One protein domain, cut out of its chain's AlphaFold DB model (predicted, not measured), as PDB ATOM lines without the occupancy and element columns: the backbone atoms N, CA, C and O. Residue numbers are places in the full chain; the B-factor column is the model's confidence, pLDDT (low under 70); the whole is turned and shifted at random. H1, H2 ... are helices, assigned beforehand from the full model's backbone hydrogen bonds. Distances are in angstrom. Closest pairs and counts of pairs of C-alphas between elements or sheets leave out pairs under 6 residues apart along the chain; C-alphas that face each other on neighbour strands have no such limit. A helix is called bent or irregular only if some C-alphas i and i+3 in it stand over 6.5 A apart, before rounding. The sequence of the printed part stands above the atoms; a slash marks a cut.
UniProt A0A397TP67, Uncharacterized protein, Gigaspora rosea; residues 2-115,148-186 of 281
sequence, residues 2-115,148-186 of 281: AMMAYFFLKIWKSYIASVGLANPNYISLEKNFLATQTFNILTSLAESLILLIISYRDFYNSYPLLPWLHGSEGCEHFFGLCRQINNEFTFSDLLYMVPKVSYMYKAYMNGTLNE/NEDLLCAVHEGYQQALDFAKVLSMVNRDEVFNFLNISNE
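This is residues 2 to 115 and 148 to 186 of the 281 residues of an uncharacterized protein of Gigaspora rosea (UniProt A0A397TP67). Two lobes stand well separated: in the larger one the long helices H3 and H7 both pack on H1, with the short H2 and H8 beside H1, and in the smaller one H5 packs on H6 nearly at a right angle. A thin connecting stretch, residues 60 to 72 with the short H4, joins H3 to the smaller lobe. The printed part has 153 residues with eight named helices, H1 to H8 in order along the chain, and no named strand; the class is all helix. The whole is extended, with a radius of gyration of the C-alphas of 23.0 A and spans of 64 by 43 by 31 A.

The longest helix by residues is H3, residues 36 to 59, 33.2 A from C-alpha 36 at (-13.421, -18.248, -52.429) to C-alpha 59 at (-40.661, 0.546, -54.812). H1 is residues 2 to 22, 30.7 A, beginning with C-alpha 2 at (-22.879, -4.436, -43.490). H7 is residues 148 to 168, 30.4 A. H5 is residues 73 to 85, 18.8 A, and H6 is residues 91 to 109, 26.2 A. H2, residues 29 to 32, H4, residues 67 to 70, and H8, residues 179 to 182, have four residues each.

H3 touches H1 at a shallow tilt of 25 degrees, opposite ways, with residues 39 to 49 of H3 and 2 to 9 of H1 alone; the closest C-alphas, of Ala 2 and Ala 46, are 5.2 A apart. H1 is the hub, touching three helices. It touches H7 at a steep tilt of 39 degrees, the same way, closest at the C-alphas of Met 4 and Gly 158, 4.0 A. With residues 13 to 20 alone it touches H2, closest at the C-alphas of Ala 17 and Leu 29, 6.0 A. H8 is close to H1 but not clearly touching, with the C-alphas of Ser 14 and Phe 180 closest at 6.5 A. H3 and H7 are near each other, as are H3 and H4. H4 and H5 meet only through their link. H5 touches residues 94 to 101 of H6, only just about perpendicular at 73 degrees; the closest C-alphas, of Leu 81 and Val 101, are 6.5 A apart. H6 has a kink of 41 degrees near residue 98 and is only just irregular: C-alphas 96 and 99 are 6.8 A apart. H5 and H6 are both apart from H1, H2, H3, H7 and H8. Every O i to N i+4 pair is within hydrogen-bond range in H1, H3, H5 and H7, and 13 of 15 are in H6; H2, H4 and H8 are too short for such a pair.

The two C-alphas farthest apart, of Ala 22 and Thr 112, are 65.3 A apart. Residues 116 to 147 are not printed, and C-alphas 115 and 148 are 49.2 A apart across this cut, on the link from H6 to H7. Of the links that are printed whole, none is long. Residues 71 to 76, of which 73 to 76 belong to H5, stand free, and so do residues 106 to 112, of which 106 to 109 belong to H6. The mean pLDDT of the printed part is 80.7; residues 107 to 115 and 172 to 186 are under 70.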
ATOM      1  N   ALA A   2     -23.111  -3.632 -42.276       86.88
ATOM      2  CA  ALA A   2     -22.879  -4.436 -43.490       86.88
ATOM      3  C   ALA A   2     -21.707  -3.926 -44.349       86.88
ATOM      4  O   ALA A   2     -20.797  -4.692 -44.650       86.88
ATOM      5  N   MET A   3     -21.654  -2.618 -44.631       90.00
ATOM      6  CA  MET A   3     -20.530  -2.023 -45.372       90.00
ATOM      7  C   MET A   3     -19.193  -2.134 -44.633       90.00
ATOM      8  O   MET A   3     -18.164  -2.386 -45.247       90.00
ATOM      9  N   MET A   4     -19.194  -2.034 -43.303       92.88
ATOM     10  CA  MET A   4     -17.988  -2.280 -42.507       92.88
ATOM     11  C   MET A   4     -17.482  -3.716 -42.694       92.88
ATOM     12  O   MET A   4     -16.295  -3.915 -42.935       92.88
ATOM     13  N   ALA A   5     -18.369  -4.714 -42.625       91.62
ATOM     14  CA  ALA A   5     -17.998  -6.110 -42.858       91.62
ATOM     15  C   ALA A   5     -17.466  -6.325 -44.284       91.62
ATOM     16  O   ALA A   5     -16.441  -6.980 -44.459       91.62
ATOM     17  N   TYR A   6     -18.109  -5.713 -45.281       92.88
ATOM     18  CA  TYR A   6     -17.666  -5.728 -46.674       92.88
ATOM     19  C   TYR A   6     -16.224  -5.229 -46.831       92.88
ATOM     20  O   TYR A   6     -15.361  -5.944 -47.348       92.88
ATOM     21  N   PHE A   7     -15.935  -4.023 -46.335       92.25
ATOM     22  CA  PHE A   7     -14.598  -3.442 -46.433       92.25
ATOM     23  C   PHE A   7     -13.575  -4.218 -45.608       92.25
ATOM     24  O   PHE A   7     -12.468  -4.462 -46.084       92.25
ATOM     25  N   PHE A   8     -13.943  -4.672 -44.409       92.19
ATOM     26  CA  PHE A   8     -13.052  -5.454 -43.558       92.19
ATOM     27  C   PHE A   8     -12.636  -6.773 -44.221       92.19
ATOM     28  O   PHE A   8     -11.455  -7.110 -44.216       92.19
ATOM     29  N   LEU A   9     -13.573  -7.499 -44.844       91.69
ATOM     30  CA  LEU A   9     -13.269  -8.738 -45.567       91.69
ATOM     31  C   LEU A   9     -12.289  -8.498 -46.721       91.69
ATOM     32  O   LEU A   9     -11.383  -9.308 -46.930       91.69
ATOM     33  N   LYS A  10     -12.432  -7.381 -47.446       90.56
ATOM     34  CA  LYS A  10     -11.496  -6.989 -48.510       90.56
ATOM     35  C   LYS A  10     -10.116  -6.631 -47.957       90.56
ATOM     36  O   LYS A  10      -9.120  -7.140 -48.460       90.56
ATOM     37  N   ILE A  11     -10.055  -5.827 -46.893       89.88
ATOM     38  CA  ILE A  11      -8.793  -5.465 -46.228       89.88
ATOM     39  C   ILE A  11      -8.074  -6.722 -45.731       89.88
ATOM     40  O   ILE A  11      -6.884  -6.897 -45.985       89.88
ATOM     41  N   TRP A  12      -8.799  -7.631 -45.078       91.12
ATOM     42  CA  TRP A  12      -8.236  -8.879 -44.573       91.12
ATOM     43  C   TRP A  12      -7.703  -9.764 -45.708       91.12
ATOM     44  O   TRP A  12      -6.588 -10.280 -45.606       91.12
ATOM     45  N   LYS A  13      -8.443  -9.891 -46.817       90.38
ATOM     46  CA  LYS A  13      -7.989 -10.630 -48.005       90.38
ATOM     47  C   LYS A  13      -6.672 -10.066 -48.547       90.38
ATOM     48  O   LYS A  13      -5.733 -10.829 -48.777       90.38
ATOM     49  N   SER A  14      -6.594  -8.747 -48.712       87.50
ATOM     50  CA  SER A  14      -5.395  -8.065 -49.213       87.50
ATOM     51  C   SER A  14      -4.207  -8.201 -48.259       87.50
ATOM     52  O   SER A  14      -3.093  -8.442 -48.712       87.50
ATOM     53  N   TYR A  15      -4.439  -8.140 -46.946       88.50
ATOM     54  CA  TYR A  15      -3.397  -8.363 -45.944       88.50
ATOM     55  C   TYR A  15      -2.809  -9.781 -46.015       88.50
ATOM     56  O   TYR A  15      -1.596  -9.963 -46.020       88.50
ATOM     57  N   ILE A  16      -3.647 -10.819 -46.120       87.19
ATOM     58  CA  ILE A  16      -3.139 -12.194 -46.261       87.19
ATOM     59  C   ILE A  16      -2.363 -12.360 -47.574       87.19
ATOM     60  O   ILE A  16      -1.363 -13.080 -47.602       87.19
ATOM     61  N   ALA A  17      -2.780 -11.677 -48.643       86.88
ATOM     62  CA  ALA A  17      -2.047 -11.668 -49.904       86.88
ATOM     63  C   ALA A  17      -0.663 -11.006 -49.766       86.88
ATOM     64  O   ALA A  17       0.325 -11.603 -50.197       86.88
ATOM     65  N   SER A  18      -0.556  -9.839 -49.116       85.19
ATOM     66  CA  SER A  18       0.732  -9.151 -48.925       85.19
ATOM     67  C   SER A  18       1.691  -9.958 -48.045       85.19
ATOM     68  O   SER A  18       2.856 -10.157 -48.397       85.19
ATOM     69  N   VAL A  19       1.190 -10.536 -46.950       85.56
ATOM     70  CA  VAL A  19       1.982 -11.413 -46.078       85.56
ATOM     71  C   VAL A  19       2.394 -12.704 -46.799       85.56
ATOM     72  O   VAL A  19       3.503 -13.201 -46.582       85.56
ATOM     73  N   GLY A  20       1.537 -13.231 -47.678       84.88
ATOM     74  CA  GLY A  20       1.839 -14.377 -48.535       84.88
ATOM     75  C   GLY A  20       2.967 -14.099 -49.527       84.88
ATOM     76  O   GLY A  20       3.852 -14.936 -49.683       84.88
ATOM     77  N   LEU A  21       3.007 -12.904 -50.130       82.44
ATOM     78  CA  LEU A  21       4.121 -12.483 -50.990       82.44
ATOM     79  C   LEU A  21       5.443 -12.381 -50.216       82.44
ATOM     80  O   LEU A  21       6.488 -12.771 -50.733       82.44
ATOM     81  N   ALA A  22       5.404 -11.907 -48.967       83.62
ATOM     82  CA  ALA A  22       6.587 -11.836 -48.109       83.62
ATOM     83  C   ALA A  22       7.053 -13.218 -47.606       83.62
ATOM     84  O   ALA A  22       8.243 -13.418 -47.365       83.62
ATOM     85  N   ASN A  23       6.135 -14.180 -47.450       83.75
ATOM     86  CA  ASN A  23       6.405 -15.506 -46.883       83.75
ATOM     87  C   ASN A  23       5.782 -16.645 -47.720       83.75
ATOM     88  O   ASN A  23       4.960 -17.412 -47.200       83.75
ATOM     89  N   PRO A  24       6.207 -16.831 -48.985       82.19
ATOM     90  CA  PRO A  24       5.525 -17.708 -49.946       82.19
ATOM     91  C   PRO A  24       5.538 -19.193 -49.560       82.19
ATOM     92  O   PRO A  24       4.669 -19.956 -49.972       82.19
ATOM     93  N   ASN A  25       6.500 -19.622 -48.737       83.31
ATOM     94  CA  ASN A  25       6.601 -21.012 -48.287       83.31
ATOM     95  C   ASN A  25       5.625 -21.363 -47.151       83.31
ATOM     96  O   ASN A  25       5.368 -22.543 -46.915       83.31
ATOM     97  N   TYR A  26       5.107 -20.363 -46.431       80.25
ATOM     98  CA  TYR A  26       4.320 -20.568 -45.211       80.25
ATOM     99  C   TYR A  26       2.882 -20.080 -45.351       80.25
ATOM    100  O   TYR A  26       1.973 -20.696 -44.797       80.25
ATOM    101  N   ILE A  27       2.669 -18.991 -46.090       84.31
ATOM    102  CA  ILE A  27       1.379 -18.316 -46.169       84.31
ATOM    103  C   ILE A  27       0.930 -18.265 -47.625       84.31
ATOM    104  O   ILE A  27       1.624 -17.768 -48.502       84.31
ATOM    105  N   SER A  28      -0.264 -18.793 -47.864       83.75
ATOM    106  CA  SER A  28      -0.985 -18.683 -49.129       83.75
ATOM    107  C   SER A  28      -2.435 -18.301 -48.869       83.75
ATOM    108  O   SER A  28      -3.003 -18.664 -47.831       83.75
ATOM    109  N   LEU A  29      -3.042 -17.608 -49.833       84.75
ATOM    110  CA  LEU A  29      -4.441 -17.198 -49.758       84.75
ATOM    111  C   LEU A  29      -5.370 -18.413 -49.604       84.75
ATOM    112  O   LEU A  29      -6.244 -18.415 -48.749       84.75
ATOM    113  N   GLU A  30      -5.109 -19.488 -50.348       83.56
ATOM    114  CA  GLU A  30      -5.926 -20.710 -50.328       83.56
ATOM    115  C   GLU A  30      -5.959 -21.425 -48.971       83.56
ATOM    116  O   GLU A  30      -6.921 -22.126 -48.669       83.56
ATOM    117  N   LYS A  31      -4.902 -21.285 -48.159       84.69
ATOM    118  CA  LYS A  31      -4.772 -21.999 -46.878       84.69
ATOM    119  C   LYS A  31      -5.075 -21.133 -45.660       84.69
ATOM    120  O   LYS A  31      -5.430 -21.676 -44.619       84.69
ATOM    121  N   ASN A  32      -4.878 -19.818 -45.764       87.50
ATOM    122  CA  ASN A  32      -4.907 -18.900 -44.619       87.50
ATOM    123  C   ASN A  32      -6.048 -17.880 -44.691       87.50
ATOM    124  O   ASN A  32      -6.222 -17.095 -43.761       87.50
ATOM    125  N   PHE A  33      -6.813 -17.880 -45.780       91.62
ATOM    126  CA  PHE A  33      -8.004 -17.062 -45.931       91.62
ATOM    127  C   PHE A  33      -9.252 -17.938 -46.086       91.62
ATOM    128  O   PHE A  33      -9.182 -19.163 -46.185       91.62
ATOM    129  N   LEU A  34     -10.415 -17.290 -46.076       89.81
ATOM    130  CA  LEU A  34     -11.693 -17.922 -46.375       89.81
ATOM    131  C   LEU A  34     -11.666 -18.561 -47.769       89.81
ATOM    132  O   LEU A  34     -11.074 -18.018 -48.705       89.81
ATOM    133  N   ALA A  35     -12.380 -19.677 -47.920       91.69
ATOM    134  CA  ALA A  35     -12.636 -20.256 -49.232       91.69
ATOM    135  C   ALA A  35     -13.297 -19.216 -50.152       91.69
ATOM    136  O   ALA A  35     -14.154 -18.441 -49.712       91.69
ATOM    137  N   THR A  36     -12.932 -19.220 -51.436       89.00
ATOM    138  CA  THR A  36     -13.421 -18.248 -52.429       89.00
ATOM    139  C   THR A  36     -14.947 -18.191 -52.478       89.00
ATOM    140  O   THR A  36     -15.524 -17.111 -52.552       89.00
ATOM    141  N   GLN A  37     -15.613 -19.343 -52.361       91.94
ATOM    142  CA  GLN A  37     -17.072 -19.439 -52.333       91.94
ATOM    143  C   GLN A  37     -17.655 -18.684 -51.133       91.94
ATOM    144  O   GLN A  37     -18.559 -17.871 -51.294       91.94
ATOM    145  N   THR A  38     -17.102 -18.904 -49.939       93.44
ATOM    146  CA  THR A  38     -17.546 -18.235 -48.711       93.44
ATOM    147  C   THR A  38     -17.315 -16.730 -48.783       93.44
ATOM    148  O   THR A  38     -18.197 -15.959 -48.415       93.44
ATOM    149  N   PHE A  39     -16.157 -16.300 -49.289       92.50
ATOM    150  CA  PHE A  39     -15.862 -14.880 -49.476       92.50
ATOM    151  C   PHE A  39     -16.876 -14.208 -50.411       92.50
ATOM    152  O   PHE A  39     -17.409 -13.150 -50.075       92.50
ATOM    153  N   ASN A  40     -17.190 -14.846 -51.542       92.12
ATOM    154  CA  ASN A  40     -18.167 -14.325 -52.496       92.12
ATOM    155  C   ASN A  40     -19.572 -14.248 -51.885       92.12
ATOM    156  O   ASN A  40     -20.238 -13.232 -52.049       92.12
ATOM    157  N   ILE A  41     -19.997 -15.267 -51.127       93.88
ATOM    158  CA  ILE A  41     -21.302 -15.270 -50.441       93.88
ATOM    159  C   ILE A  41     -21.395 -14.122 -49.433       93.88
ATOM    160  O   ILE A  41     -22.375 -13.386 -49.435       93.88
ATOM    161  N   LEU A  42     -20.380 -13.937 -48.583       93.38
ATOM    162  CA  LEU A  42     -20.390 -12.873 -47.573       93.38
ATOM    163  C   LEU A  42     -20.370 -11.475 -48.203       93.38
ATOM    164  O   LEU A  42     -21.047 -10.569 -47.718       93.38
ATOM    165  N   THR A  43     -19.614 -11.314 -49.288       90.62
ATOM    166  CA  THR A  43     -19.529 -10.058 -50.043       90.62
ATOM    167  C   THR A  43     -20.873  -9.736 -50.699       90.62
ATOM    168  O   THR A  43     -21.426  -8.661 -50.468       90.62
ATOM    169  N   SER A  44     -21.446 -10.711 -51.410       93.00
ATOM    170  CA  SER A  44     -22.753 -10.589 -52.059       93.00
ATOM    171  C   SER A  44     -23.876 -10.333 -51.052       93.00
ATOM    172  O   SER A  44     -24.766  -9.535 -51.327       93.00
ATOM    173  N   LEU A  45     -23.830 -10.937 -49.860       92.00
ATOM    174  CA  LEU A  45     -24.817 -10.692 -48.806       92.00
ATOM    175  C   LEU A  45     -24.795  -9.232 -48.330       92.00
ATOM    176  O   LEU A  45     -25.854  -8.640 -48.115       92.00
ATOM    177  N   ALA A  46     -23.605  -8.642 -48.177       91.56
ATOM    178  CA  ALA A  46     -23.473  -7.244 -47.780       91.56
ATOM    179  C   ALA A  46     -24.019  -6.290 -48.857       91.56
ATOM    180  O   ALA A  46     -24.767  -5.371 -48.526       91.56
ATOM    181  N   GLU A  47     -23.699  -6.540 -50.130       90.31
ATOM    182  CA  GLU A  47     -24.202  -5.765 -51.277       90.31
ATOM    183  C   GLU A  47     -25.725  -5.907 -51.422       90.31
ATOM    184  O   GLU A  47     -26.447  -4.913 -51.535       90.31
ATOM    185  N   SER A  48     -26.232  -7.137 -51.317       91.94
ATOM    186  CA  SER A  48     -27.660  -7.450 -51.422       91.94
ATOM    187  C   SER A  48     -28.483  -6.769 -50.334       91.94
ATOM    188  O   SER A  48     -29.611  -6.359 -50.591       91.94
ATOM    189  N   LEU A  49     -27.938  -6.597 -49.123       90.75
ATOM    190  CA  LEU A  49     -28.644  -5.889 -48.057       90.75
ATOM    191  C   LEU A  49     -28.830  -4.399 -48.382       90.75
ATOM    192  O   LEU A  49     -29.891  -3.842 -48.106       90.75
ATOM    193  N   ILE A  50     -27.827  -3.755 -48.985       90.75
ATOM    194  CA  ILE A  50     -27.944  -2.359 -49.432       90.75
ATOM    195  C   ILE A  50     -28.947  -2.253 -50.578       90.75
ATOM    196  O   ILE A  50     -29.819  -1.385 -50.552       90.75
ATOM    197  N   LEU A  51     -28.884  -3.178 -51.536       91.06
ATOM    198  CA  LEU A  51     -29.845  -3.240 -52.634       91.06
ATOM    199  C   LEU A  51     -31.275  -3.446 -52.150       91.06
ATOM    200  O   LEU A  51     -32.197  -2.826 -52.675       91.06
ATOM    201  N   LEU A  52     -31.462  -4.273 -51.126       91.69
ATOM    202  CA  LEU A  52     -32.758  -4.493 -50.504       91.69
ATOM    203  C   LEU A  52     -33.299  -3.201 -49.875       91.69
ATOM    204  O   LEU A  52     -34.463  -2.870 -50.087       91.69
ATOM    205  N   ILE A  53     -32.458  -2.437 -49.169       90.56
ATOM    206  CA  ILE A  53     -32.838  -1.135 -48.589       90.56
ATOM    207  C   ILE A  53     -33.253  -0.149 -49.690       90.56
ATOM    208  O   ILE A  53     -34.302   0.486 -49.575       90.56
ATOM    209  N   ILE A  54     -32.467  -0.047 -50.766       91.12
ATOM    210  CA  ILE A  54     -32.769   0.823 -51.915       91.12
ATOM    211  C   ILE A  54     -34.082   0.395 -52.582       91.12
ATOM    212  O   ILE A  54     -34.952   1.225 -52.830       91.12
ATOM    213  N   SER A  55     -34.272  -0.907 -52.797       91.50
ATOM    214  CA  SER A  55     -35.480  -1.452 -53.423       91.50
ATOM    215  C   SER A  55     -36.733  -1.148 -52.608       91.50
ATOM    216  O   SER A  55     -37.768  -0.784 -53.162       91.50
ATOM    217  N   TYR A  56     -36.653  -1.269 -51.281       91.12
ATOM    218  CA  TYR A  56     -37.771  -0.923 -50.416       91.12
ATOM    219  C   TYR A  56     -38.073   0.577 -50.429       91.12
ATOM    220  O   TYR A  56     -39.238   0.954 -50.528       91.12
ATOM    221  N   ARG A  57     -37.044   1.427 -50.384       90.06
ATOM    222  CA  ARG A  57     -37.204   2.880 -50.490       90.06
ATOM    223  C   ARG A  57     -37.900   3.280 -51.794       90.06
ATOM    224  O   ARG A  57     -38.831   4.081 -51.761       90.06
ATOM    225  N   ASP A  58     -37.459   2.717 -52.918       90.88
ATOM    226  CA  ASP A  58     -37.870   3.170 -54.250       90.88
ATOM    227  C   ASP A  58     -39.207   2.548 -54.696       90.88
ATOM    228  O   ASP A  58     -40.023   3.229 -55.318       90.88
ATOM    229  N   PHE A  59     -39.478   1.284 -54.339       90.62
ATOM    230  CA  PHE A  59     -40.661   0.546 -54.812       90.62
ATOM    231  C   PHE A  59     -41.681   0.198 -53.718       90.62
ATOM    232  O   PHE A  59     -42.863   0.033 -54.024       90.62
ATOM    233  N   TYR A  60     -41.273   0.106 -52.448       87.56
ATOM    234  CA  TYR A  60     -42.118  -0.390 -51.348       87.56
ATOM    235  C   TYR A  60     -42.141   0.543 -50.130       87.56
ATOM    236  O   TYR A  60     -42.266   0.081 -48.999       87.56
ATOM    237  N   ASN A  61     -42.093   1.859 -50.354       82.75
ATOM    238  CA  ASN A  61     -41.969   2.877 -49.303       82.75
ATOM    239  C   ASN A  61     -43.023   2.757 -48.173       82.75
ATOM    240  O   ASN A  61     -42.769   3.107 -47.023       82.75
ATOM    241  N   SER A  62     -44.212   2.231 -48.484       83.06
ATOM    242  CA  SER A  62     -45.307   2.024 -47.523       83.06
ATOM    243  C   SER A  62     -45.105   0.830 -46.574       83.06
ATOM    244  O   SER A  62     -45.786   0.740 -45.547       83.06
ATOM    245  N   TYR A  63     -44.214  -0.106 -46.910       85.38
ATOM    246  CA  TYR A  63     -43.976  -1.340 -46.162       85.38
ATOM    247  C   TYR A  63     -42.693  -1.228 -45.331       85.38
ATOM    248  O   TYR A  63     -41.670  -0.827 -45.867       85.38
ATOM    249  N   PRO A  64     -42.703  -1.593 -44.034       86.25
ATOM    250  CA  PRO A  64     -41.484  -1.576 -43.226       86.25
ATOM    251  C   PRO A  64     -40.485  -2.631 -43.723       86.25
ATOM    252  O   PRO A  64     -40.891  -3.753 -44.039       86.25
ATOM    253  N   LEU A  65     -39.185  -2.317 -43.714       85.44
ATOM    254  CA  LEU A  65     -38.157  -3.347 -43.885       85.44
ATOM    255  C   LEU A  65     -38.053  -4.157 -42.592       85.44
ATOM    256  O   LEU A  65     -37.771  -3.612 -41.526       85.44
ATOM    257  N   LEU A  66     -38.249  -5.470 -42.693       84.69
ATOM    258  CA  LEU A  66     -38.131  -6.411 -41.581       84.69
ATOM    259  C   LEU A  66     -37.005  -7.399 -41.916       84.69
ATOM    260  O   LEU A  66     -37.286  -8.456 -42.480       84.69
ATOM    261  N   PRO A  67     -35.727  -7.084 -41.614       79.56
ATOM    262  CA  PRO A  67     -34.586  -7.891 -42.056       79.56
ATOM    263  C   PRO A  67     -34.680  -9.372 -41.670       79.56
ATOM    264  O   PRO A  67     -34.267 -10.237 -42.434       79.56
ATOM    265  N   TRP A  68     -35.280  -9.672 -40.515       76.94
ATOM    266  CA  TRP A  68     -35.491 -11.040 -40.031       76.94
ATOM    267  C   TRP A  68     -36.514 -11.846 -40.849       76.94
ATOM    268  O   TRP A  68     -36.485 -13.069 -40.806       76.94
ATOM    269  N   LEU A  69     -37.385 -11.206 -41.638       82.25
ATOM    270  CA  LEU A  69     -38.292 -11.913 -42.553       82.25
ATOM    271  C   LEU A  69     -37.635 -12.300 -43.883       82.25
ATOM    272  O   LEU A  69     -38.188 -13.120 -44.610       82.25
ATOM    273  N   HIS A  70     -36.468 -11.741 -44.206       84.31
ATOM    274  CA  HIS A  70     -35.742 -12.049 -45.442       84.31
ATOM    275  C   HIS A  70     -34.765 -13.231 -45.295       84.31
ATOM    276  O   HIS A  70     -33.997 -13.511 -46.214       84.31
ATOM    277  N   GLY A  71     -34.781 -13.924 -44.150       82.94
ATOM    278  CA  GLY A  71     -34.005 -15.141 -43.899       82.94
ATOM    279  C   GLY A  71     -34.788 -16.439 -44.140       82.94
ATOM    280  O   GLY A  71     -35.986 -16.431 -44.414       82.94
ATOM    281  N   SER A  72     -34.115 -17.583 -43.984       83.69
ATOM    282  CA  SER A  72     -34.718 -18.928 -44.065       83.69
ATOM    283  C   SER A  72     -35.449 -19.362 -42.793       83.69
ATOM    284  O   SER A  72     -36.064 -20.427 -42.776       83.69
ATOM    285  N   GLU A  73     -35.405 -18.553 -41.739       78.31
ATOM    286  CA  GLU A  73     -35.901 -18.901 -40.408       78.31
ATOM    287  C   GLU A  73     -37.373 -19.350 -40.429       78.31
ATOM    288  O   GLU A  73     -37.724 -20.372 -39.844       78.31
ATOM    289  N   GLY A  74     -38.236 -18.660 -41.185       76.94
ATOM    290  CA  GLY A  74     -39.637 -19.062 -41.348       76.94
ATOM    291  C   GLY A  74     -39.801 -20.461 -41.958       76.94
ATOM    292  O   GLY A  74     -40.656 -21.234 -41.523       76.94
ATOM    293  N   CYS A  75     -38.948 -20.822 -42.918       83.44
ATOM    294  CA  CYS A  75     -38.934 -22.156 -43.519       83.44
ATOM    295  C   CYS A  75     -38.440 -23.212 -42.525       83.44
ATOM    296  O   CYS A  75     -39.003 -24.304 -42.455       83.44
ATOM    297  N   GLU A  76     -37.412 -22.898 -41.736       83.38
ATOM    298  CA  GLU A  76     -36.882 -23.793 -40.702       83.38
ATOM    299  C   GLU A  76     -37.935 -24.100 -39.634       83.38
ATOM    300  O   GLU A  76     -38.130 -25.265 -39.283       83.38
ATOM    301  N   HIS A  77     -38.690 -23.086 -39.200       77.12
ATOM    302  CA  HIS A  77     -39.826 -23.261 -38.292       77.12
ATOM    303  C   HIS A  77     -40.930 -24.115 -38.904       77.12
ATOM    304  O   HIS A  77     -41.430 -25.029 -38.249       77.12
ATOM    305  N   PHE A  78     -41.289 -23.864 -40.167       83.12
ATOM    306  CA  PHE A  78     -42.280 -24.670 -40.880       83.12
ATOM    307  C   PHE A  78     -41.878 -26.152 -40.909       83.12
ATOM    308  O   PHE A  78     -42.657 -27.014 -40.503       83.12
ATOM    309  N   PHE A  79     -40.636 -26.460 -41.294       83.44
ATOM    310  CA  PHE A  79     -40.142 -27.840 -41.291       83.44
ATOM    311  C   PHE A  79     -40.000 -28.422 -39.881       83.44
ATOM    312  O   PHE A  79     -40.214 -29.622 -39.696       83.44
ATOM    313  N   GLY A  80     -39.676 -27.596 -38.885       80.62
ATOM    314  CA  GLY A  80     -39.683 -27.978 -37.477       80.62
ATOM    315  C   GLY A  80     -41.064 -28.452 -37.021       80.62
ATOM    316  O   GLY A  80     -41.172 -29.524 -36.427       80.62
ATOM    317  N   LEU A  81     -42.121 -27.713 -37.367       78.06
ATOM    318  CA  LEU A  81     -43.508 -28.090 -37.077       78.06
ATOM    319  C   LEU A  81     -43.928 -29.358 -37.831       78.06
ATOM    320  O   LEU A  81     -44.528 -30.246 -37.231       78.06
ATOM    321  N   CYS A  82     -43.558 -29.498 -39.108       83.44
ATOM    322  CA  CYS A  82     -43.822 -30.728 -39.862       83.44
ATOM    323  C   CYS A  82     -43.195 -31.955 -39.181       83.44
ATOM    324  O   CYS A  82     -43.873 -32.964 -39.004       83.44
ATOM    325  N   ARG A  83     -41.935 -31.851 -38.728       82.19
ATOM    326  CA  ARG A  83     -41.241 -32.945 -38.025       82.19
ATOM    327  C   ARG A  83     -41.838 -33.277 -36.658       82.19
ATOM    328  O   ARG A  83     -41.725 -34.417 -36.221       82.19
ATOM    329  N   GLN A  84     -42.477 -32.315 -35.992       79.31
ATOM    330  CA  GLN A  84     -43.218 -32.578 -34.753       79.31
ATOM    331  C   GLN A  84     -44.489 -33.401 -35.000       79.31
ATOM    332  O   GLN A  84     -44.862 -34.198 -34.143       79.31
ATOM    333  N   ILE A  85     -45.146 -33.220 -36.152       78.81
ATOM    334  CA  ILE A  85     -46.340 -33.989 -36.534       78.81
ATOM    335  C   ILE A  85     -45.939 -35.393 -36.998       78.81
ATOM    336  O   ILE A  85     -46.492 -36.386 -36.530       78.81
ATOM    337  N   ASN A  86     -44.967 -35.480 -37.906       79.94
ATOM    338  CA  ASN A  86     -44.383 -36.734 -38.357       79.94
ATOM    339  C   ASN A  86     -42.892 -36.524 -38.640       79.94
ATOM    340  O   ASN A  86     -42.533 -35.720 -39.494       79.94
ATOM    341  N   ASN A  87     -42.018 -37.257 -37.949       81.38
ATOM    342  CA  ASN A  87     -40.573 -37.068 -38.077       81.38
ATOM    343  C   ASN A  87     -40.036 -37.459 -39.469       81.38
ATOM    344  O   ASN A  87     -39.134 -36.802 -39.983       81.38
ATOM    345  N   GLU A  88     -40.619 -38.488 -40.089       87.12
ATOM    346  CA  GLU A  88     -40.224 -39.011 -41.402       87.12
ATOM    347  C   GLU A  88     -41.422 -38.909 -42.354       87.12
ATOM    348  O   GLU A  88     -42.205 -39.849 -42.514       87.12
ATOM    349  N   PHE A  89     -41.611 -37.729 -42.941       85.12
ATOM    350  CA  PHE A  89     -42.719 -37.458 -43.854       85.12
ATOM    351  C   PHE A  89     -42.277 -37.530 -45.319       85.12
ATOM    352  O   PHE A  89     -41.194 -37.071 -45.691       85.12
ATOM    353  N   THR A  90     -43.134 -38.077 -46.178       91.62
ATOM    354  CA  THR A  90     -42.968 -37.995 -47.635       91.62
ATOM    355  C   THR A  90     -43.506 -36.664 -48.168       91.62
ATOM    356  O   THR A  90     -44.200 -35.926 -47.468       91.62
ATOM    357  N   PHE A  91     -43.238 -36.339 -49.437       87.81
ATOM    358  CA  PHE A  91     -43.802 -35.129 -50.049       87.81
ATOM    359  C   PHE A  91     -45.342 -35.119 -50.039       87.81
ATOM    360  O   PHE A  91     -45.945 -34.071 -49.828       87.81
ATOM    361  N   SER A  92     -45.980 -36.283 -50.204       89.12
ATOM    362  CA  SER A  92     -47.441 -36.399 -50.107       89.12
ATOM    363  C   SER A  92     -47.928 -36.048 -48.703       89.12
ATOM    364  O   SER A  92     -48.887 -35.295 -48.556       89.12
ATOM    365  N   ASP A  93     -47.244 -36.543 -47.672       88.00
ATOM    366  CA  ASP A  93     -47.584 -36.244 -46.279       88.00
ATOM    367  C   ASP A  93     -47.415 -34.753 -45.977       88.00
ATOM    368  O   ASP A  93     -48.248 -34.170 -45.290       88.00
ATOM    369  N   LEU A  94     -46.381 -34.108 -46.536       88.25
ATOM    370  CA  LEU A  94     -46.191 -32.662 -46.412       88.25
ATOM    371  C   LEU A  94     -47.415 -31.893 -46.927       88.25
ATOM    372  O   LEU A  94     -47.900 -31.011 -46.224       88.25
ATOM    373  N   LEU A  95     -47.944 -32.245 -48.105       88.06
ATOM    374  CA  LEU A  95     -49.120 -31.577 -48.680       88.06
ATOM    375  C   LEU A  95     -50.343 -31.673 -47.759       88.06
ATOM    376  O   LEU A  95     -51.025 -30.673 -47.548       88.06
ATOM    377  N   TYR A  96     -50.576 -32.839 -47.151       86.44
ATOM    378  CA  TYR A  96     -51.663 -33.019 -46.182       86.44
ATOM    379  C   TYR A  96     -51.394 -32.327 -44.835       86.44
ATOM    380  O   TYR A  96     -52.331 -31.984 -44.115       86.44
ATOM    381  N   MET A  97     -50.128 -32.095 -44.478       85.81
ATOM    382  CA  MET A  97     -49.748 -31.413 -43.238       85.81
ATOM    383  C   MET A  97     -49.795 -29.885 -43.331       85.81
ATOM    384  O   MET A  97     -49.998 -29.249 -42.300       85.81
ATOM    385  N   VAL A  98     -49.660 -29.276 -44.517       85.94
ATOM    386  CA  VAL A  98     -49.728 -27.809 -44.707       85.94
ATOM    387  C   VAL A  98     -50.920 -27.152 -43.984       85.94
ATOM    388  O   VAL A  98     -50.682 -26.232 -43.191       85.94
ATOM    389  N   PRO A  99     -52.183 -27.599 -44.163       84.19
ATOM    390  CA  PRO A  99     -53.316 -27.000 -43.453       84.19
ATOM    391  C   PRO A  99     -53.222 -27.191 -41.930       84.19
ATOM    392  O   PRO A  99     -53.518 -26.267 -41.169       84.19
ATOM    393  N   LYS A 100     -52.719 -28.347 -41.470       81.06
ATOM    394  CA  LYS A 100     -52.525 -28.645 -40.039       81.06
ATOM    395  C   LYS A 100     -51.482 -27.717 -39.409       81.06
ATOM    396  O   LYS A 100     -51.713 -27.164 -38.334       81.06
ATOM    397  N   VAL A 101     -50.362 -27.484 -40.095       80.94
ATOM    398  CA  VAL A 101     -49.306 -26.557 -39.657       80.94
ATOM    399  C   VAL A 101     -49.816 -25.116 -39.633       80.94
ATOM    400  O   VAL A 101     -49.551 -24.396 -38.672       80.94
ATOM    401  N   SER A 102     -50.607 -24.705 -40.631       78.69
ATOM    402  CA  SER A 102     -51.237 -23.376 -40.669       78.69
ATOM    403  C   SER A 102     -52.137 -23.129 -39.452       78.69
ATOM    404  O   SER A 102     -52.054 -22.074 -38.816       78.69
ATOM    405  N   TYR A 103     -52.938 -24.123 -39.053       73.31
ATOM    406  CA  TYR A 103     -53.745 -24.039 -37.834       73.31
ATOM    407  C   TYR A 103     -52.888 -23.940 -36.569       73.31
ATOM    408  O   TYR A 103     -53.117 -23.056 -35.743       73.31
ATOM    409  N   MET A 104     -51.882 -24.811 -36.431       71.31
ATOM    410  CA  MET A 104     -50.964 -24.801 -35.285       71.31
ATOM    411  C   MET A 104     -50.271 -23.443 -35.142       71.31
ATOM    412  O   MET A 104     -50.198 -22.898 -34.041       71.31
ATOM    413  N   TYR A 105     -49.841 -22.855 -36.259       70.56
ATOM    414  CA  TYR A 105     -49.230 -21.531 -36.291       70.56
ATOM    415  C   TYR A 105     -50.210 -20.426 -35.862       70.56
ATOM    416  O   TYR A 105     -49.881 -19.620 -34.993       70.56
ATOM    417  N   LYS A 106     -51.443 -20.408 -36.394       70.50
ATOM    418  CA  LYS A 106     -52.482 -19.437 -35.990       70.50
ATOM    419  C   LYS A 106     -52.849 -19.562 -34.507       70.50
ATOM    420  O   LYS A 106     -52.978 -18.554 -33.817       70.50
ATOM    421  N   ALA A 107     -52.991 -20.786 -34.000       67.06
ATOM    422  CA  ALA A 107     -53.295 -21.045 -32.594       67.06
ATOM    423  C   ALA A 107     -52.148 -20.622 -31.660       67.06
ATOM    424  O   ALA A 107     -52.402 -20.124 -30.561       67.06
ATOM    425  N   TYR A 108     -50.900 -20.778 -32.115       64.44
ATOM    426  CA  TYR A 108     -49.713 -20.289 -31.419       64.44
ATOM    427  C   TYR A 108     -49.690 -18.753 -31.354       64.44
ATOM    428  O   TYR A 108     -49.543 -18.181 -30.277       64.44
ATOM    429  N   MET A 109     -49.917 -18.077 -32.486       59.91
ATOM    430  CA  MET A 109     -49.912 -16.608 -32.573       59.91
ATOM    431  C   MET A 109     -51.047 -15.951 -31.776       59.91
ATOM    432  O   MET A 109     -50.860 -14.876 -31.212       59.91
ATOM    433  N   ASN A 110     -52.202 -16.611 -31.675       60.31
ATOM    434  CA  ASN A 110     -53.361 -16.107 -30.932       60.31
ATOM    435  C   ASN A 110     -53.305 -16.412 -29.420       60.31
ATOM    436  O   ASN A 110     -54.237 -16.076 -28.693       60.31
ATOM    437  N   GLY A 111     -52.238 -17.053 -28.928       55.97
ATOM    438  CA  GLY A 111     -52.024 -17.329 -27.503       55.97
ATOM    439  C   GLY A 111     -52.914 -18.422 -26.897       55.97
ATOM    440  O   GLY A 111     -52.714 -18.791 -25.740       55.97
ATOM    441  N   THR A 112     -53.850 -18.996 -27.659       49.28
ATOM    442  CA  THR A 112     -54.743 -20.080 -27.209       49.28
ATOM    443  C   THR A 112     -53.982 -21.376 -26.896       49.28
ATOM    444  O   THR A 112     -54.467 -22.210 -26.140       49.28
ATOM    445  N   LEU A 113     -52.779 -21.547 -27.458       45.62
ATOM    446  CA  LEU A 113     -51.940 -22.740 -27.301       45.62
ATOM    447  C   LEU A 113     -50.805 -22.566 -26.272       45.62
ATOM    448  O   LEU A 113     -49.980 -23.464 -26.107       45.62
ATOM    449  N   ASN A 114     -50.774 -21.448 -25.533       44.59
ATOM    450  CA  ASN A 114     -49.746 -21.178 -24.516       44.59
ATOM    451  C   ASN A 114     -49.757 -22.177 -23.338       44.59
ATOM    452  O   ASN A 114     -48.812 -22.207 -22.552       44.59
ATOM    453  N   GLU A 115     -50.789 -23.018 -23.215       44.38
ATOM    454  CA  GLU A 115     -50.861 -24.074 -22.197       44.38
ATOM    455  C   GLU A 115     -50.372 -25.454 -22.670       44.38
ATOM    456  O   GLU A 115     -50.048 -26.287 -21.827       44.38
ATOM    457  N   ASN A 148     -29.845   9.265 -50.426       89.50
ATOM    458  CA  ASN A 148     -28.596   8.879 -51.092       89.50
ATOM    459  C   ASN A 148     -27.364   9.422 -50.355       89.50
ATOM    460  O   ASN A 148     -26.359   8.725 -50.263       89.50
ATOM    461  N   GLU A 149     -27.455  10.629 -49.792       90.00
ATOM    462  CA  GLU A 149     -26.379  11.219 -48.990       90.00
ATOM    463  C   GLU A 149     -26.151  10.413 -47.706       90.00
ATOM    464  O   GLU A 149     -25.015  10.055 -47.408       90.00
ATOM    465  N   ASP A 150     -27.224  10.022 -47.010       90.00
ATOM    466  CA  ASP A 150     -27.126   9.192 -45.801       90.00
ATOM    467  C   ASP A 150     -26.506   7.819 -46.100       90.00
ATOM    468  O   ASP A 150     -25.695   7.316 -45.320       90.00
ATOM    469  N   LEU A 151     -26.858   7.212 -47.240       89.00
ATOM    470  CA  LEU A 151     -26.258   5.955 -47.689       89.00
ATOM    471  C   LEU A 151     -24.757   6.121 -47.947       89.00
ATOM    472  O   LEU A 151     -23.971   5.312 -47.456       89.00
ATOM    473  N   LEU A 152     -24.347   7.169 -48.666       89.12
ATOM    474  CA  LEU A 152     -22.932   7.447 -48.933       89.12
ATOM    475  C   LEU A 152     -22.155   7.719 -47.640       89.12
ATOM    476  O   LEU A 152     -21.071   7.162 -47.448       89.12
ATOM    477  N   CYS A 153     -22.725   8.498 -46.718       90.81
ATOM    478  CA  CYS A 153     -22.151   8.706 -45.391       90.81
ATOM    479  C   CYS A 153     -21.988   7.378 -44.641       90.81
ATOM    480  O   CYS A 153     -20.905   7.103 -44.130       90.81
ATOM    481  N   ALA A 154     -23.001   6.509 -44.643       89.50
ATOM    482  CA  ALA A 154     -22.932   5.203 -43.989       89.50
ATOM    483  C   ALA A 154     -21.893   4.260 -44.626       89.50
ATOM    484  O   ALA A 154     -21.249   3.475 -43.920       89.50
ATOM    485  N   VAL A 155     -21.704   4.324 -45.950       90.25
ATOM    486  CA  VAL A 155     -20.637   3.598 -46.659       90.25
ATOM    487  C   VAL A 155     -19.272   4.108 -46.206       90.25
ATOM    488  O   VAL A 155     -18.426   3.304 -45.807       90.25
ATOM    489  N   HIS A 156     -19.074   5.428 -46.213       89.56
ATOM    490  CA  HIS A 156     -17.823   6.051 -45.789       89.56
ATOM    491  C   HIS A 156     -17.502   5.736 -44.320       89.56
ATOM    492  O   HIS A 156     -16.391   5.316 -44.000       89.56
ATOM    493  N   GLU A 157     -18.478   5.852 -43.420       90.69
ATOM    494  CA  GLU A 157     -18.327   5.462 -42.016       90.69
ATOM    495  C   GLU A 157     -17.994   3.977 -41.865       90.69
ATOM    496  O   GLU A 157     -17.117   3.615 -41.078       90.69
ATOM    497  N   GLY A 158     -18.651   3.110 -42.640       90.81
ATOM    498  CA  GLY A 158     -18.355   1.681 -42.659       90.81
ATOM    499  C   GLY A 158     -16.909   1.395 -43.063       90.81
ATOM    500  O   GLY A 158     -16.252   0.564 -42.437       90.81
ATOM    501  N   TYR A 159     -16.398   2.111 -44.065       91.25
ATOM    502  CA  TYR A 159     -15.005   2.017 -44.493       91.25
ATOM    503  C   TYR A 159     -14.031   2.471 -43.399       91.25
ATOM    504  O   TYR A 159     -13.096   1.739 -43.075       91.25
ATOM    505  N   GLN A 160     -14.274   3.631 -42.778       90.31
ATOM    506  CA  GLN A 160     -13.417   4.139 -41.699       90.31
ATOM    507  C   GLN A 160     -13.384   3.181 -40.503       90.31
ATOM    508  O   GLN A 160     -12.309   2.857 -40.004       90.31
ATOM    509  N   GLN A 161     -14.537   2.641 -40.097       91.62
ATOM    510  CA  GLN A 161     -14.606   1.641 -39.027       91.62
ATOM    511  C   GLN A 161     -13.822   0.373 -39.382       91.62
ATOM    512  O   GLN A 161     -13.080  -0.148 -38.551       91.62
ATOM    513  N   ALA A 162     -13.946  -0.119 -40.618       92.12
ATOM    514  CA  ALA A 162     -13.200  -1.288 -41.079       92.12
ATOM    515  C   ALA A 162     -11.683  -1.043 -41.065       92.12
ATOM    516  O   ALA A 162     -10.926  -1.912 -40.626       92.12
ATOM    517  N   LEU A 163     -11.242   0.144 -41.492       89.38
ATOM    518  CA  LEU A 163      -9.844   0.559 -41.408       89.38
ATOM    519  C   LEU A 163      -9.356   0.634 -39.965       89.38
ATOM    520  O   LEU A 163      -8.268   0.151 -39.668       89.38
ATOM    521  N   ASP A 164     -10.130   1.232 -39.065       89.62
ATOM    522  CA  ASP A 164      -9.739   1.362 -37.665       89.62
ATOM    523  C   ASP A 164      -9.629  -0.007 -36.985       89.62
ATOM    524  O   ASP A 164      -8.642  -0.268 -36.293       89.62
ATOM    525  N   PHE A 165     -10.548  -0.933 -37.273       90.12
ATOM    526  CA  PHE A 165     -10.411  -2.330 -36.852       90.12
ATOM    527  C   PHE A 165      -9.152  -2.986 -37.421       90.12
ATOM    528  O   PHE A 165      -8.406  -3.638 -36.688       90.12
ATOM    529  N   ALA A 166      -8.874  -2.793 -38.709       88.88
ATOM    530  CA  ALA A 166      -7.689  -3.356 -39.343       88.88
ATOM    531  C   ALA A 166      -6.382  -2.781 -38.764       88.88
ATOM    532  O   ALA A 166      -5.418  -3.525 -38.577       88.88
ATOM    533  N   LYS A 167      -6.352  -1.489 -38.404       87.75
ATOM    534  CA  LYS A 167      -5.220  -0.852 -37.705       87.75
ATOM    535  C   LYS A 167      -4.996  -1.473 -36.329       87.75
ATOM    536  O   LYS A 167      -3.855  -1.775 -35.992       87.75
ATOM    537  N   VAL A 168      -6.059  -1.705 -35.554       90.44
ATOM    538  CA  VAL A 168      -5.964  -2.381 -34.244       90.44
ATOM    539  C   VAL A 168      -5.364  -3.781 -34.398       90.44
ATOM    540  O   VAL A 168      -4.518  -4.183 -33.604       90.44
ATOM    541  N   LEU A 169      -5.745  -4.499 -35.454       87.69
ATOM    542  CA  LEU A 169      -5.208  -5.823 -35.775       87.69
ATOM    543  C   LEU A 169      -3.824  -5.784 -36.445       87.69
ATOM    544  O   LEU A 169      -3.297  -6.836 -36.796       87.69
ATOM    545  N   SER A 170      -3.224  -4.598 -36.613       84.38
ATOM    546  CA  SER A 170      -1.941  -4.390 -37.302       84.38
ATOM    547  C   SER A 170      -1.910  -4.941 -38.736       84.38
ATOM    548  O   SER A 170      -0.850  -5.284 -39.249       84.38
ATOM    549  N   MET A 171      -3.072  -5.005 -39.394       82.00
ATOM    550  CA  MET A 171      -3.209  -5.451 -40.787       82.00
ATOM    551  C   MET A 171      -2.842  -4.358 -41.802       82.00
ATOM    552  O   MET A 171      -2.698  -4.640 -42.985       82.00
ATOM    553  N   VAL A 172      -2.720  -3.104 -41.356       67.69
ATOM    554  CA  VAL A 172      -2.425  -1.949 -42.212       67.69
ATOM    555  C   VAL A 172      -1.221  -1.202 -41.644       67.69
ATOM    556  O   VAL A 172      -1.326  -0.557 -40.600       67.69
ATOM    557  N   ASN A 173      -0.083  -1.260 -42.342       55.97
ATOM    558  CA  ASN A 173       1.000  -0.292 -42.165       55.97
ATOM    559  C   ASN A 173       0.720   0.936 -43.040       55.97
ATOM    560  O   ASN A 173       0.181   0.805 -44.139       55.97
ATOM    561  N   ARG A 174       1.075   2.136 -42.556       46.94
ATOM    562  CA  ARG A 174       0.714   3.421 -43.195       46.94
ATOM    563  C   ARG A 174       1.139   3.558 -44.663       46.94
ATOM    564  O   ARG A 174       0.529   4.353 -45.368       46.94
ATOM    565  N   ASP A 175       2.098   2.759 -45.116       45.09
ATOM    566  CA  ASP A 175       2.652   2.832 -46.470       45.09
ATOM    567  C   ASP A 175       1.943   1.902 -47.479       45.09
ATOM    568  O   ASP A 175       2.067   2.098 -48.684       45.09
ATOM    569  N   GLU A 176       1.145   0.925 -47.022       47.81
ATOM    570  CA  GLU A 176       0.465  -0.047 -47.904       47.81
ATOM    571  C   GLU A 176      -0.949   0.380 -48.323       47.81
ATOM    572  O   GLU A 176      -1.548  -0.272 -49.175       47.81
ATOM    573  N   VAL A 177      -1.472   1.493 -47.787       45.53
ATOM    574  CA  VAL A 177      -2.834   2.008 -48.059       45.53
ATOM    575  C   VAL A 177      -3.098   2.174 -49.569       45.53
ATOM    576  O   VAL A 177      -4.198   1.878 -50.033       45.53
ATOM    577  N   PHE A 178      -2.074   2.534 -50.349       41.38
ATOM    578  CA  PHE A 178      -2.154   2.684 -51.809       41.38
ATOM    579  C   PHE A 178      -2.212   1.354 -52.585       41.38
ATOM    580  O   PHE A 178      -2.761   1.313 -53.685       41.38
ATOM    581  N   ASN A 179      -1.731   0.242 -52.019       43.97
ATOM    582  CA  ASN A 179      -1.802  -1.071 -52.673       43.97
ATOM    583  C   ASN A 179      -3.175  -1.746 -52.509       43.97
ATOM    584  O   ASN A 179      -3.524  -2.611 -53.311       43.97
ATOM    585  N   PHE A 180      -3.989  -1.340 -51.525       43.81
ATOM    586  CA  PHE A 180      -5.327  -1.915 -51.314       43.81
ATOM    587  C   PHE A 180      -6.304  -1.612 -52.460       43.81
ATOM    588  O   PHE A 180      -7.196  -2.419 -52.715       43.81
ATOM    589  N   LEU A 181      -6.122  -0.491 -53.167       41.66
ATOM    590  CA  LEU A 181      -6.902  -0.144 -54.361       41.66
ATOM    591  C   LEU A 181      -6.386  -0.880 -55.609       41.66
ATOM    592  O   LEU A 181      -7.184  -1.355 -56.411       41.66
ATOM    593  N   ASN A 182      -5.068  -1.076 -55.719       37.09
ATOM    594  CA  ASN A 182      -4.446  -1.692 -56.895       37.09
ATOM    595  C   ASN A 182      -4.667  -3.208 -57.019       37.09
ATOM    596  O   ASN A 182      -4.743  -3.720 -58.131       37.09
ATOM    597  N   ILE A 183      -4.844  -3.939 -55.911       40.22
ATOM    598  CA  ILE A 183      -5.096  -5.397 -55.958       40.22
ATOM    599  C   ILE A 183      -6.482  -5.723 -56.556       40.22
ATOM    600  O   ILE A 183      -6.715  -6.836 -57.023       40.22
ATOM    601  N   SER A 184      -7.397  -4.748 -56.612       37.72
ATOM    602  CA  SER A 184      -8.679  -4.901 -57.320       37.72
ATOM    603  C   SER A 184      -8.530  -4.809 -58.848       37.72
ATOM    604  O   SER A 184      -9.426  -5.251 -59.560       37.72
ATOM    605  N   ASN A 185      -7.402  -4.284 -59.344       35.25
ATOM    606  CA  ASN A 185      -7.185  -3.964 -60.758       35.25
ATOM    607  C   ASN A 185      -6.305  -4.983 -61.511       35.25
ATOM    608  O   ASN A 185      -6.208  -4.908 -62.732       35.25
ATOM    609  N   GLU A 186      -5.708  -5.985 -60.853       34.41
ATOM    610  CA  GLU A 186      -4.822  -6.975 -61.510       34.41
ATOM    611  C   GLU A 186      -5.544  -8.035 -62.383       34.41
ATOM    612  O   GLU A 186      -4.984  -9.083 -62.705       34.41
TER     613      GLU A 186